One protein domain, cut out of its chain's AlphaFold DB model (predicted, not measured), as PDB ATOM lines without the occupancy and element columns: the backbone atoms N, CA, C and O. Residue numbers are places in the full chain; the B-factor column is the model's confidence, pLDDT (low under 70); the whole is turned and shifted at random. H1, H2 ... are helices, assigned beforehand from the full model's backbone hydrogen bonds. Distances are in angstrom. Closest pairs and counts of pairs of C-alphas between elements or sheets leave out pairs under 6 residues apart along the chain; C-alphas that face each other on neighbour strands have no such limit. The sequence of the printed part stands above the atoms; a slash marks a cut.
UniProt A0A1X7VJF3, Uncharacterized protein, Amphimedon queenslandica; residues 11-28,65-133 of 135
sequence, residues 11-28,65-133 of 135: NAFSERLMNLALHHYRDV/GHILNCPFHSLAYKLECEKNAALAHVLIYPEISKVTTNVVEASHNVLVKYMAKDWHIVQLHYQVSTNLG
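AT A GLANCE: This is residues 11 to 28 and 65 to 133 of the 135 residues of an uncharacterized protein of Amphimedon queenslandica (UniProt A0A1X7VJF3). The longest helix, H2, lies side by side with H1, running opposite ways; short H3 and H4 are near H2, while H5 is held off, its residues 124 to 131 sticking out. The printed part has 87 residues with five named helices, H1 to H5, and no named strand: all helix. It is only just compact, close to loose, with a radius of gyration of the C-alphas of 14.1 A and spans of 42 by 37 by 20 A.

IN THESE COORDINATES: H2, residues 71 to 86, measures 22.6 A from first to last C-alpha. H1, residues 11 to 22, 16.4 A, begins at (-41.760, 18.364, 14.273). H3 is residues 88 to 91, H4 101 to 106. H5, residues 117 to 131, 20.9 A, ends at (-64.500, 26.499, 14.607).

HOW THE PARTS SIT: H2 touches H1 at a shallow tilt of 2 degrees; the closest C-alphas, Ser 14 and Ala 85, are 4.2 A apart. H3 only just touches H1, with 3 pairs of C-alphas within 8 A, the closest Ser 14 and Ala 88 at 5.7 A, and of H1 residues 11 to 14 alone. H4 is close but not clearly touching H2: the closest C-alphas, Asn 84 and Val 103, are 7.7 A apart. H5 is apart from H1, H2, H3 and H4. Every O i to N i+4 pair is within hydrogen-bond range in H1, H2, H4 and H5; H3 is too short for one.

THE WHOLE: The C-alphas farthest apart, Val 28 and Gly 133, are 41.6 A apart. Residues 29 to 64 are not printed; C-alphas 28 and 65 are 12.2 A apart. Of the links printed whole, none is long. Residues 100 to 116 have pLDDT under 70.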
ATOM      1  N   ASN A  11     -42.918  18.122  13.420       89.50
ATOM      2  CA  ASN A  11     -41.760  18.364  14.273       89.50
ATOM      3  C   ASN A  11     -40.747  19.269  13.572       89.50
ATOM      4  O   ASN A  11     -40.347  20.280  14.146       89.50
ATOM      5  N   ALA A  12     -40.422  18.986  12.307       87.62
ATOM      6  CA  ALA A  12     -39.572  19.858  11.498       87.62
ATOM      7  C   ALA A  12     -40.144  21.280  11.353       87.62
ATOM      8  O   ALA A  12     -39.405  22.265  11.371       87.62
ATOM      9  N   PHE A  13     -41.466  21.424  11.225       85.12
ATOM     10  CA  PHE A  13     -42.094  22.747  11.184       85.12
ATOM     11  C   PHE A  13     -42.031  23.478  12.526       85.12
ATOM     12  O   PHE A  13     -41.722  24.668  12.555       85.12
ATOM     13  N   SER A  14     -42.301  22.774  13.626       87.69
ATOM     14  CA  SER A  14     -42.159  23.302  14.984       87.69
ATOM     15  C   SER A  14     -40.731  23.803  15.225       87.69
ATOM     16  O   SER A  14     -40.529  24.944  15.643       87.69
ATOM     17  N   GLU A  15     -39.729  23.001  14.862       89.25
ATOM     18  CA  GLU A  15     -38.318  23.373  14.957       89.25
ATOM     19  C   GLU A  15     -37.997  24.609  14.106       89.25
ATOM     20  O   GLU A  15     -37.383  25.561  14.593       89.25
ATOM     21  N   ARG A  16     -38.484  24.662  12.860       86.69
ATOM     22  CA  ARG A  16     -38.357  25.851  12.006       86.69
ATOM     23  C   ARG A  16     -38.984  27.085  12.650       86.69
ATOM     24  O   ARG A  16     -38.340  28.129  12.695       86.69
ATOM     25  N   LEU A  17     -40.195  27.001  13.193       86.12
ATOM     26  CA  LEU A  17     -40.806  28.131  13.900       86.12
ATOM     27  C   LEU A  17     -39.950  28.601  15.084       86.12
ATOM     28  O   LEU A  17     -39.800  29.805  15.291       86.12
ATOM     29  N   MET A  18     -39.327  27.683  15.819       89.06
ATOM     30  CA  MET A  18     -38.420  28.044  16.908       89.06
ATOM     31  C   MET A  18     -37.128  28.694  16.404       89.06
ATOM     32  O   MET A  18     -36.698  29.708  16.954       89.06
ATOM     33  N   ASN A  19     -36.549  28.205  15.309       88.50
ATOM     34  CA  ASN A  19     -35.372  28.824  14.691       88.50
ATOM     35  C   ASN A  19     -35.668  30.251  14.199       88.50
ATOM     36  O   ASN A  19     -34.842  31.159  14.350       88.50
ATOM     37  N   LEU A  20     -36.880  30.485  13.684       84.94
ATOM     38  CA  LEU A  20     -37.365  31.820  13.332       84.94
ATOM     39  C   LEU A  20     -37.402  32.743  14.561       84.94
ATOM     40  O   LEU A  20     -36.938  33.881  14.494       84.94
ATOM     41  N   ALA A  21     -37.913  32.222  15.678       85.62
ATOM     42  CA  ALA A  21     -38.133  32.904  16.952       85.62
ATOM     43  C   ALA A  21     -36.883  33.137  17.803       85.62
ATOM     44  O   ALA A  21     -36.944  33.883  18.782       85.62
ATOM     45  N   LEU A  22     -35.778  32.462  17.492       87.88
ATOM     46  CA  LEU A  22     -34.523  32.543  18.240       87.88
ATOM     47  C   LEU A  22     -33.433  33.268  17.450       87.88
ATOM     48  O   LEU A  22     -32.648  34.010  18.047       87.88
ATOM     49  N   HIS A  23     -33.412  33.099  16.125       89.25
ATOM     50  CA  HIS A  23     -32.284  33.513  15.297       89.25
ATOM     51  C   HIS A  23     -32.687  34.489  14.189       89.25
ATOM     52  O   HIS A  23     -32.200  35.622  14.161       89.25
ATOM     53  N   HIS A  24     -33.619  34.093  13.315       85.38
ATOM     54  CA  HIS A  24     -33.885  34.822  12.071       85.38
ATOM     55  C   HIS A  24     -34.306  36.280  12.304       85.38
ATOM     56  O   HIS A  24     -33.736  37.190  11.711       85.38
ATOM     57  N   TYR A  25     -35.244  36.534  13.222       82.94
ATOM     58  CA  TYR A  25     -35.739  37.894  13.478       82.94
ATOM     59  C   TYR A  25     -34.682  38.851  14.071       82.94
ATOM     60  O   TYR A  25     -34.890  40.068  14.084       82.94
ATOM     61  N   ARG A  26     -33.567  38.309  14.585       86.94
ATOM     62  CA  ARG A  26     -32.409  39.055  15.109       86.94
ATOM     63  C   ARG A  26     -31.295  39.224  14.076       86.94
ATOM     64  O   ARG A  26     -30.211  39.668  14.434       86.94
ATOM     65  N   ASP A  27     -31.544  38.847  12.825       89.19
ATOM     66  CA  ASP A  27     -30.535  38.790  11.765       89.19
ATOM     67  C   ASP A  27     -29.398  37.789  12.030       89.19
ATOM     68  O   ASP A  27     -28.287  37.928  11.520       89.19
ATOM     69  N   VAL A  28     -29.673  36.750  12.823       89.75
ATOM     70  CA  VAL A  28     -28.729  35.661  13.083       89.75
ATOM     71  C   VAL A  28     -29.032  34.515  12.121       89.75
ATOM     72  O   VAL A  28     -30.053  33.842  12.246       89.75
ATOM     73  N   GLY A  65     -34.881  42.255   6.828       80.88
ATOM     74  CA  GLY A  65     -35.313  43.631   6.561       80.88
ATOM     75  C   GLY A  65     -35.838  44.361   7.802       80.88
ATOM     76  O   GLY A  65     -35.641  45.567   7.934       80.88
ATOM     77  N   HIS A  66     -36.470  43.631   8.726       80.12
ATOM     78  CA  HIS A  66     -37.066  44.179   9.945       80.12
ATOM     79  C   HIS A  66     -36.573  43.417  11.173       80.12
ATOM     80  O   HIS A  66     -37.173  42.432  11.596       80.12
ATOM     81  N   ILE A  67     -35.460  43.878  11.739       86.88
ATOM     82  CA  ILE A  67     -34.884  43.296  12.953       86.88
ATOM     83  C   ILE A  67     -35.700  43.757  14.167       86.88
ATOM     84  O   ILE A  67     -35.849  44.963  14.392       86.88
ATOM     85  N   LEU A  68     -36.215  42.825  14.981       83.88
ATOM     86  CA  LEU A  68     -36.917  43.190  16.221       83.88
ATOM     87  C   LEU A  68     -35.912  43.371  17.361       83.88
ATOM     88  O   LEU A  68     -35.535  42.410  18.033       83.88
ATOM     89  N   ASN A  69     -35.520  44.624  17.597       84.25
ATOM     90  CA  ASN A  69     -34.608  45.007  18.683       84.25
ATOM     91  C   ASN A  69     -35.326  45.351  19.999       84.25
ATOM     92  O   ASN A  69     -34.703  45.375  21.057       84.25
ATOM     93  N   CYS A  70     -36.624  45.662  19.950       85.50
ATOM     94  CA  CYS A  70     -37.396  46.020  21.136       85.50
ATOM     95  C   CYS A  70     -37.648  44.770  21.999       85.50
ATOM     96  O   CYS A  70     -38.359  43.883  21.524       85.50
ATOM     97  N   PRO A  71     -37.185  44.712  23.267       87.62
ATOM     98  CA  PRO A  71     -37.307  43.517  24.107       87.62
ATOM     99  C   PRO A  71     -38.740  42.989  24.224       87.62
ATOM    100  O   PRO A  71     -38.960  41.779  24.202       87.62
ATOM    101  N   PHE A  72     -39.714  43.899  24.288       84.81
ATOM    102  CA  PHE A  72     -41.130  43.557  24.337       84.81
ATOM    103  C   PHE A  72     -41.605  42.868  23.051       84.81
ATOM    104  O   PHE A  72     -42.153  41.771  23.112       84.81
ATOM    105  N   HIS A  73     -41.345  43.462  21.881       82.81
ATOM    106  CA  HIS A  73     -41.738  42.877  20.595       82.81
ATOM    107  C   HIS A  73     -40.989  41.572  20.304       82.81
ATOM    108  O   HIS A  73     -41.584  40.627  19.798       82.81
ATOM    109  N   SER A  74     -39.708  41.486  20.664       84.69
ATOM    110  CA  SER A  74     -38.914  40.263  20.532       84.69
ATOM    111  C   SER A  74     -39.492  39.123  21.381       84.69
ATOM    112  O   SER A  74     -39.630  38.000  20.898       84.69
ATOM    113  N   LEU A  75     -39.866  39.405  22.636       86.12
ATOM    114  CA  LEU A  75     -40.492  38.425  23.525       86.12
ATOM    115  C   LEU A  75     -41.877  38.010  23.019       86.12
ATOM    116  O   LEU A  75     -42.178  36.822  22.961       86.12
ATOM    117  N   ALA A  76     -42.700  38.977  22.619       83.50
ATOM    118  CA  ALA A  76     -44.017  38.723  22.053       83.50
ATOM    119  C   ALA A  76     -43.950  37.823  20.811       83.50
ATOM    120  O   ALA A  76     -44.727  36.875  20.691       83.50
ATOM    121  N   TYR A  77     -42.996  38.093  19.918       82.25
ATOM    122  CA  TYR A  77     -42.794  37.328  18.691       82.25
ATOM    123  C   TYR A  77     -42.371  35.898  19.000       82.25
ATOM    124  O   TYR A  77     -42.919  34.948  18.441       82.25
ATOM    125  N   LYS A  78     -41.460  35.736  19.966       86.06
ATOM    126  CA  LYS A  78     -41.049  34.421  20.451       86.06
ATOM    127  C   LYS A  78     -42.229  33.623  21.012       86.06
ATOM    128  O   LYS A  78     -42.443  32.493  20.586       86.06
ATOM    129  N   LEU A  79     -43.029  34.222  21.894       86.12
ATOM    130  CA  LEU A  79     -44.211  33.576  22.482       86.12
ATOM    131  C   LEU A  79     -45.273  33.210  21.434       86.12
ATOM    132  O   LEU A  79     -46.053  32.284  21.634       86.12
ATOM    133  N   GLU A  80     -45.379  33.967  20.343       82.62
ATOM    134  CA  GLU A  80     -46.255  33.624  19.220       82.62
ATOM    135  C   GLU A  80     -45.749  32.401  18.460       82.62
ATOM    136  O   GLU A  80     -46.502  31.452  18.251       82.62
ATOM    137  N   CYS A  81     -44.461  32.382  18.126       83.50
ATOM    138  CA  CYS A  81     -43.851  31.240  17.462       83.50
ATOM    139  C   CYS A  81     -43.931  29.967  18.317       83.50
ATOM    140  O   CYS A  81     -44.257  28.918  17.778       83.50
ATOM    141  N   GLU A  82     -43.729  30.058  19.636       86.75
ATOM    142  CA  GLU A  82     -43.867  28.925  20.568       86.75
ATOM    143  C   GLU A  82     -45.288  28.344  20.580       86.75
ATOM    144  O   GLU A  82     -45.465  27.126  20.535       86.75
ATOM    145  N   LYS A  83     -46.322  29.197  20.594       84.38
ATOM    146  CA  LYS A  83     -47.716  28.725  20.525       84.38
ATOM    147  C   LYS A  83     -48.016  28.038  19.196       84.38
ATOM    148  O   LYS A  83     -48.648  26.986  19.186       84.38
ATOM    149  N   ASN A  84     -47.540  28.604  18.090       81.62
ATOM    150  CA  ASN A  84     -47.743  28.017  16.766       81.62
ATOM    151  C   ASN A  84     -46.951  26.716  16.591       81.62
ATOM    152  O   ASN A  84     -47.462  25.768  16.001       81.62
ATOM    153  N   ALA A  85     -45.755  26.625  17.174       86.12
ATOM    154  CA  ALA A  85     -44.963  25.403  17.222       86.12
ATOM    155  C   ALA A  85     -45.702  24.286  17.984       86.12
ATOM    156  O   ALA A  85     -45.813  23.169  17.484       86.12
ATOM    157  N   ALA A  86     -46.320  24.599  19.130       87.44
ATOM    158  CA  ALA A  86     -47.149  23.644  19.875       87.44
ATOM    159  C   ALA A  86     -48.384  23.159  19.083       87.44
ATOM    160  O   ALA A  86     -48.850  22.033  19.271       87.44
ATOM    161  N   LEU A  87     -48.896  23.985  18.167       85.44
ATOM    162  CA  LEU A  87     -50.023  23.669  17.285       85.44
ATOM    163  C   LEU A  87     -49.596  23.118  15.916       85.44
ATOM    164  O   LEU A  87     -50.449  22.938  15.050       85.44
ATOM    165  N   ALA A  88     -48.314  22.804  15.699       84.62
ATOM    166  CA  ALA A  88     -47.789  22.388  14.394       84.62
ATOM    167  C   ALA A  88     -48.586  21.247  13.732       84.62
ATOM    168  O   ALA A  88     -48.819  21.274  12.526       84.62
ATOM    169  N   HIS A  89     -49.049  20.281  14.527       83.31
ATOM    170  CA  HIS A  89     -49.845  19.136  14.071       83.31
ATOM    171  C   HIS A  89     -51.244  19.510  13.550       83.31
ATOM    172  O   HIS A  89     -51.814  18.760  12.768       83.31
ATOM    173  N   VAL A  90     -51.791  20.649  13.986       81.88
ATOM    174  CA  VAL A  90     -53.073  21.198  13.511       81.88
ATOM    175  C   VAL A  90     -52.855  22.140  12.330       81.88
ATOM    176  O   VAL A  90     -53.693  22.230  11.439       81.88
ATOM    177  N   LEU A  91     -51.740  22.876  12.333       78.75
ATOM    178  CA  LEU A  91     -51.464  23.918  11.345       78.75
ATOM    179  C   LEU A  91     -50.964  23.359  10.009       78.75
ATOM    180  O   LEU A  91     -51.190  23.985   8.971       78.75
ATOM    181  N   ILE A  92     -50.271  22.219  10.022       79.81
ATOM    182  CA  ILE A  92     -49.811  21.543   8.807       79.81
ATOM    183  C   ILE A  92     -50.921  20.663   8.257       79.81
ATOM    184  O   ILE A  92     -51.493  19.855   8.979       79.81
ATOM    185  N   TYR A  93     -51.129  20.760   6.948       80.81
ATOM    186  CA  TYR A  93     -51.907  19.811   6.162       80.81
ATOM    187  C   TYR A  93     -50.944  18.899   5.387       80.81
ATOM    188  O   TYR A  93     -50.451  19.302   4.320       80.81
ATOM    189  N   PRO A  94     -50.619  17.695   5.902       77.31
ATOM    190  CA  PRO A  94     -49.597  16.828   5.314       77.31
ATOM    191  C   PRO A  94     -49.909  16.421   3.869       77.31
ATOM    192  O   PRO A  94     -48.997  16.240   3.057       77.31
ATOM    193  N   GLU A  95     -51.189  16.319   3.517       80.62
ATOM    194  CA  GLU A  95     -51.664  15.910   2.194       80.62
ATOM    195  C   GLU A  95     -51.219  16.896   1.113       80.62
ATOM    196  O   GLU A  95     -50.811  16.491   0.025       80.62
ATOM    197  N   ILE A  96     -51.234  18.192   1.432       79.69
ATOM    198  CA  ILE A  96     -50.879  19.275   0.508       79.69
ATOM    199  C   ILE A  96     -49.532  19.929   0.842       79.69
ATOM    200  O   ILE A  96     -49.088  20.800   0.100       79.69
ATOM    201  N   SER A  97     -48.866  19.495   1.923       75.62
ATOM    202  CA  SER A  97     -47.579  20.033   2.409       75.62
ATOM    203  C   SER A  97     -47.593  21.549   2.641       75.62
ATOM    204  O   SER A  97     -46.573  22.227   2.482       75.62
ATOM    205  N   LYS A  98     -48.772  22.080   2.980       72.06
ATOM    206  CA  LYS A  98     -49.012  23.501   3.231       72.06
ATOM    207  C   LYS A  98     -49.442  23.720   4.669       72.06
ATOM    208  O   LYS A  98     -50.003  22.832   5.303       72.06
ATOM    209  N   VAL A  99     -49.209  24.935   5.142       71.44
ATOM    210  CA  VAL A  99     -49.667  25.410   6.450       71.44
ATOM    211  C   VAL A  99     -50.847  26.355   6.258       71.44
ATOM    212  O   VAL A  99     -50.895  27.069   5.253       71.44
ATOM    213  N   THR A 100     -51.774  26.405   7.217       65.94
ATOM    214  CA  THR A 100     -52.775  27.482   7.296       65.94
ATOM    215  C   THR A 100     -52.090  28.854   7.213       65.94
ATOM    216  O   THR A 100     -51.369  29.254   8.133       65.94
ATOM    217  N   THR A 101     -52.318  29.589   6.124       56.78
ATOM    218  CA  THR A 101     -51.641  30.865   5.836       56.78
ATOM    219  C   THR A 101     -51.992  31.947   6.849       56.78
ATOM    220  O   THR A 101     -51.103  32.665   7.285       56.78
ATOM    221  N   ASN A 102     -53.244  32.001   7.315       56.91
ATOM    222  CA  ASN A 102     -53.701  33.044   8.238       56.91
ATOM    223  C   ASN A 102     -52.914  33.070   9.557       56.91
ATOM    224  O   ASN A 102     -52.623  34.146  10.064       56.91
ATOM    225  N   VAL A 103     -52.539  31.910  10.105       56.06
ATOM    226  CA  VAL A 103     -51.801  31.830  11.379       56.06
ATOM    227  C   VAL A 103     -50.333  32.227  11.192       56.06
ATOM    228  O   VAL A 103     -49.775  32.953  12.007       56.06
ATOM    229  N   VAL A 104     -49.723  31.820  10.078       52.88
ATOM    230  CA  VAL A 104     -48.321  32.114   9.738       52.88
ATOM    231  C   VAL A 104     -48.123  33.564   9.275       52.88
ATOM    232  O   VAL A 104     -47.089  34.184   9.525       52.88
ATOM    233  N   GLU A 105     -49.105  34.137   8.589       48.22
ATOM    234  CA  GLU A 105     -49.086  35.543   8.183       48.22
ATOM    235  C   GLU A 105     -49.396  36.452   9.380       48.22
ATOM    236  O   GLU A 105     -48.717  37.462   9.571       48.22
ATOM    237  N   ALA A 106     -50.322  36.047  10.260       50.66
ATOM    238  CA  ALA A 106     -50.587  36.747  11.515       50.66
ATOM    239  C   ALA A 106     -49.430  36.641  12.523       50.66
ATOM    240  O   ALA A 106     -49.230  37.578  13.289       50.66
ATOM    241  N   SER A 107     -48.617  35.576  12.511       48.97
ATOM    242  CA  SER A 107     -47.494  35.431  13.451       48.97
ATOM    243  C   SER A 107     -46.382  36.468  13.248       48.97
ATOM    244  O   SER A 107     -45.619  36.745  14.169       48.97
ATOM    245  N   HIS A 108     -46.299  37.079  12.061       49.50
ATOM    246  CA  HIS A 108     -45.427  38.231  11.793       49.50
ATOM    247  C   HIS A 108     -45.986  39.537  12.358       49.50
ATOM    248  O   HIS A 108     -45.261  40.521  12.502       49.50
ATOM    249  N   ASN A 109     -47.265  39.542  12.715       53.09
ATOM    250  CA  ASN A 109     -47.924  40.649  13.358       53.09
ATOM    251  C   ASN A 109     -48.019  40.350  14.858       53.09
ATOM    252  O   ASN A 109     -49.045  39.927  15.385       53.09
ATOM    253  N   VAL A 110     -46.919  40.603  15.571       51.66
ATOM    254  CA  VAL A 110     -46.847  40.543  17.045       51.66
ATOM    255  C   VAL A 110     -47.985  41.301  17.739       51.66
ATOM    256  O   VAL A 110     -48.295  41.027  18.897       51.66
ATOM    257  N   LEU A 111     -48.620  42.236  17.028       51.47
ATOM    258  CA  LEU A 111     -49.724  43.058  17.504       51.47
ATOM    259  C   LEU A 111     -51.076  42.338  17.507       51.47
ATOM    260  O   LEU A 111     -51.995  42.851  18.134       51.47
ATOM    261  N   VAL A 112     -51.224  41.153  16.901       55.00
ATOM    262  CA  VAL A 112     -52.510  40.420  16.909       55.00
ATOM    263  C   VAL A 112     -52.929  40.071  18.348       55.00
ATOM    264  O   VAL A 112     -54.111  40.063  18.675       55.00
ATOM    265  N   LYS A 113     -51.960  39.865  19.247       56.06
ATOM    266  CA  LYS A 113     -52.208  39.653  20.685       56.06
ATOM    267  C   LYS A 113     -52.380  40.939  21.493       56.06
ATOM    268  O   LYS A 113     -52.969  40.890  22.567       56.06
ATOM    269  N   TYR A 114     -51.870  42.062  20.998       58.28
ATOM    270  CA  TYR A 114     -51.949  43.369  21.658       58.28
ATOM    271  C   TYR A 114     -52.901  44.301  20.913       58.28
ATOM    272  O   TYR A 114     -52.661  45.503  20.807       58.28
ATOM    273  N   MET A 115     -53.981  43.735  20.378       61.50
ATOM    274  CA  MET A 115     -55.072  44.529  19.841       61.50
ATOM    275  C   MET A 115     -55.865  45.156  20.985       61.50
ATOM    276  O   MET A 115     -55.906  44.641  22.108       61.50
ATOM    277  N   ALA A 116     -56.517  46.277  20.687       67.06
ATOM    278  CA  ALA A 116     -57.507  46.839  21.586       67.06
ATOM    279  C   ALA A 116     -58.575  45.775  21.922       67.06
ATOM    280  O   ALA A 116     -58.839  44.850  21.146       67.06
ATOM    281  N   LYS A 117     -59.133  45.856  23.135       73.31
ATOM    282  CA  LYS A 117     -60.002  44.816  23.712       73.31
ATOM    283  C   LYS A 117     -61.179  44.453  22.798       73.31
ATOM    284  O   LYS A 117     -61.557  43.289  22.718       73.31
ATOM    285  N   ASP A 118     -61.745  45.446  22.127       74.81
ATOM    286  CA  ASP A 118     -62.809  45.318  21.134       74.81
ATOM    287  C   ASP A 118     -62.388  44.438  19.948       74.81
ATOM    288  O   ASP A 118     -63.050  43.445  19.652       74.81
ATOM    289  N   TRP A 119     -61.238  44.724  19.340       70.31
ATOM    290  CA  TRP A 119     -60.682  43.931  18.241       70.31
ATOM    291  C   TRP A 119     -60.327  42.505  18.658       70.31
ATOM    292  O   TRP A 119     -60.565  41.562  17.902       70.31
ATOM    293  N   HIS A 120     -59.807  42.325  19.875       74.94
ATOM    294  CA  HIS A 120     -59.526  40.994  20.407       74.94
ATOM    295  C   HIS A 120     -60.806  40.157  20.575       74.94
ATOM    296  O   HIS A 120     -60.833  38.989  20.193       74.94
ATOM    297  N   ILE A 121     -61.888  40.753  21.086       77.62
ATOM    298  CA  ILE A 121     -63.187  40.075  21.222       77.62
ATOM    299  C   ILE A 121     -63.771  39.723  19.849       77.62
ATOM    300  O   ILE A 121     -64.277  38.617  19.674       77.62
ATOM    301  N   VAL A 122     -63.666  40.617  18.860       80.12
ATOM    302  CA  VAL A 122     -64.119  40.342  17.483       80.12
ATOM    303  C   VAL A 122     -63.334  39.182  16.866       80.12
ATOM    304  O   VAL A 122     -63.929  38.299  16.250       80.12
ATOM    305  N   GLN A 123     -62.015  39.136  17.070       76.06
ATOM    306  CA  GLN A 123     -61.186  38.025  16.609       76.06
ATOM    307  C   GLN A 123     -61.565  36.704  17.290       76.06
ATOM    308  O   GLN A 123     -61.694  35.689  16.608       76.06
ATOM    309  N   LEU A 124     -61.764  36.713  18.612       76.81
ATOM    310  CA  LEU A 124     -62.215  35.537  19.357       76.81
ATOM    311  C   LEU A 124     -63.569  35.047  18.847       76.81
ATOM    312  O   LEU A 124     -63.734  33.855  18.609       76.81
ATOM    313  N   HIS A 125     -64.517  35.960  18.627       80.81
ATOM    314  CA  HIS A 125     -65.807  35.627  18.038       80.81
ATOM    315  C   HIS A 125     -65.639  34.984  16.658       80.81
ATOM    316  O   HIS A 125     -66.220  33.934  16.414       80.81
ATOM    317  N   TYR A 126     -64.817  35.559  15.775       75.19
ATOM    318  CA  TYR A 126     -64.552  34.978  14.458       75.19
ATOM    319  C   TYR A 126     -63.964  33.564  14.565       75.19
ATOM    320  O   TYR A 126     -64.488  32.638  13.956       75.19
ATOM    321  N   GLN A 127     -62.937  33.370  15.396       74.38
ATOM    322  CA  GLN A 127     -62.318  32.057  15.610       74.38
ATOM    323  C   GLN A 127     -63.318  31.027  16.144       74.38
ATOM    324  O   GLN A 127     -63.380  29.911  15.633       74.38
ATOM    325  N   VAL A 128     -64.109  31.393  17.155       77.12
ATOM    326  CA  VAL A 128     -65.129  30.513  17.742       77.12
ATOM    327  C   VAL A 128     -66.196  30.168  16.708       77.12
ATOM    328  O   VAL A 128     -66.511  28.994  16.535       77.12
ATOM    329  N   SER A 129     -66.711  31.159  15.984       78.06
ATOM    330  CA  SER A 129     -67.756  30.954  14.985       78.06
ATOM    331  C   SER A 129     -67.272  30.095  13.815       78.06
ATOM    332  O   SER A 129     -67.982  29.172  13.430       78.06
ATOM    333  N   THR A 130     -66.050  30.296  13.311       71.38
ATOM    334  CA  THR A 130     -65.454  29.422  12.287       71.38
ATOM    335  C   THR A 130     -65.244  27.998  12.806       71.38
ATOM    336  O   THR A 130     -65.602  27.041  12.125       71.38
ATOM    337  N   ASN A 131     -64.724  27.829  14.026       71.62
ATOM    338  CA  ASN A 131     -64.500  26.499  14.607       71.62
ATOM    339  C   ASN A 131     -65.805  25.727  14.861       71.62
ATOM    340  O   ASN A 131     -65.807  24.499  14.841       71.62
ATOM    341  N   LEU A 132     -66.907  26.441  15.105       85.69
ATOM    342  CA  LEU A 132     -68.244  25.874  15.275       85.69
ATOM    343  C   LEU A 132     -69.035  25.762  13.958       85.69
ATOM    344  O   LEU A 132     -70.166  25.283  13.984       85.69
ATOM    345  N   GLY A 133     -68.477  26.199  12.822       84.50
ATOM    346  CA  GLY A 133     -69.164  26.190  11.523       84.50
ATOM    347  C   GLY A 133     -70.372  27.132  11.450       84.50
ATOM    348  O   GLY A 133     -71.328  26.857  10.731       84.50
TER     349      GLY A 133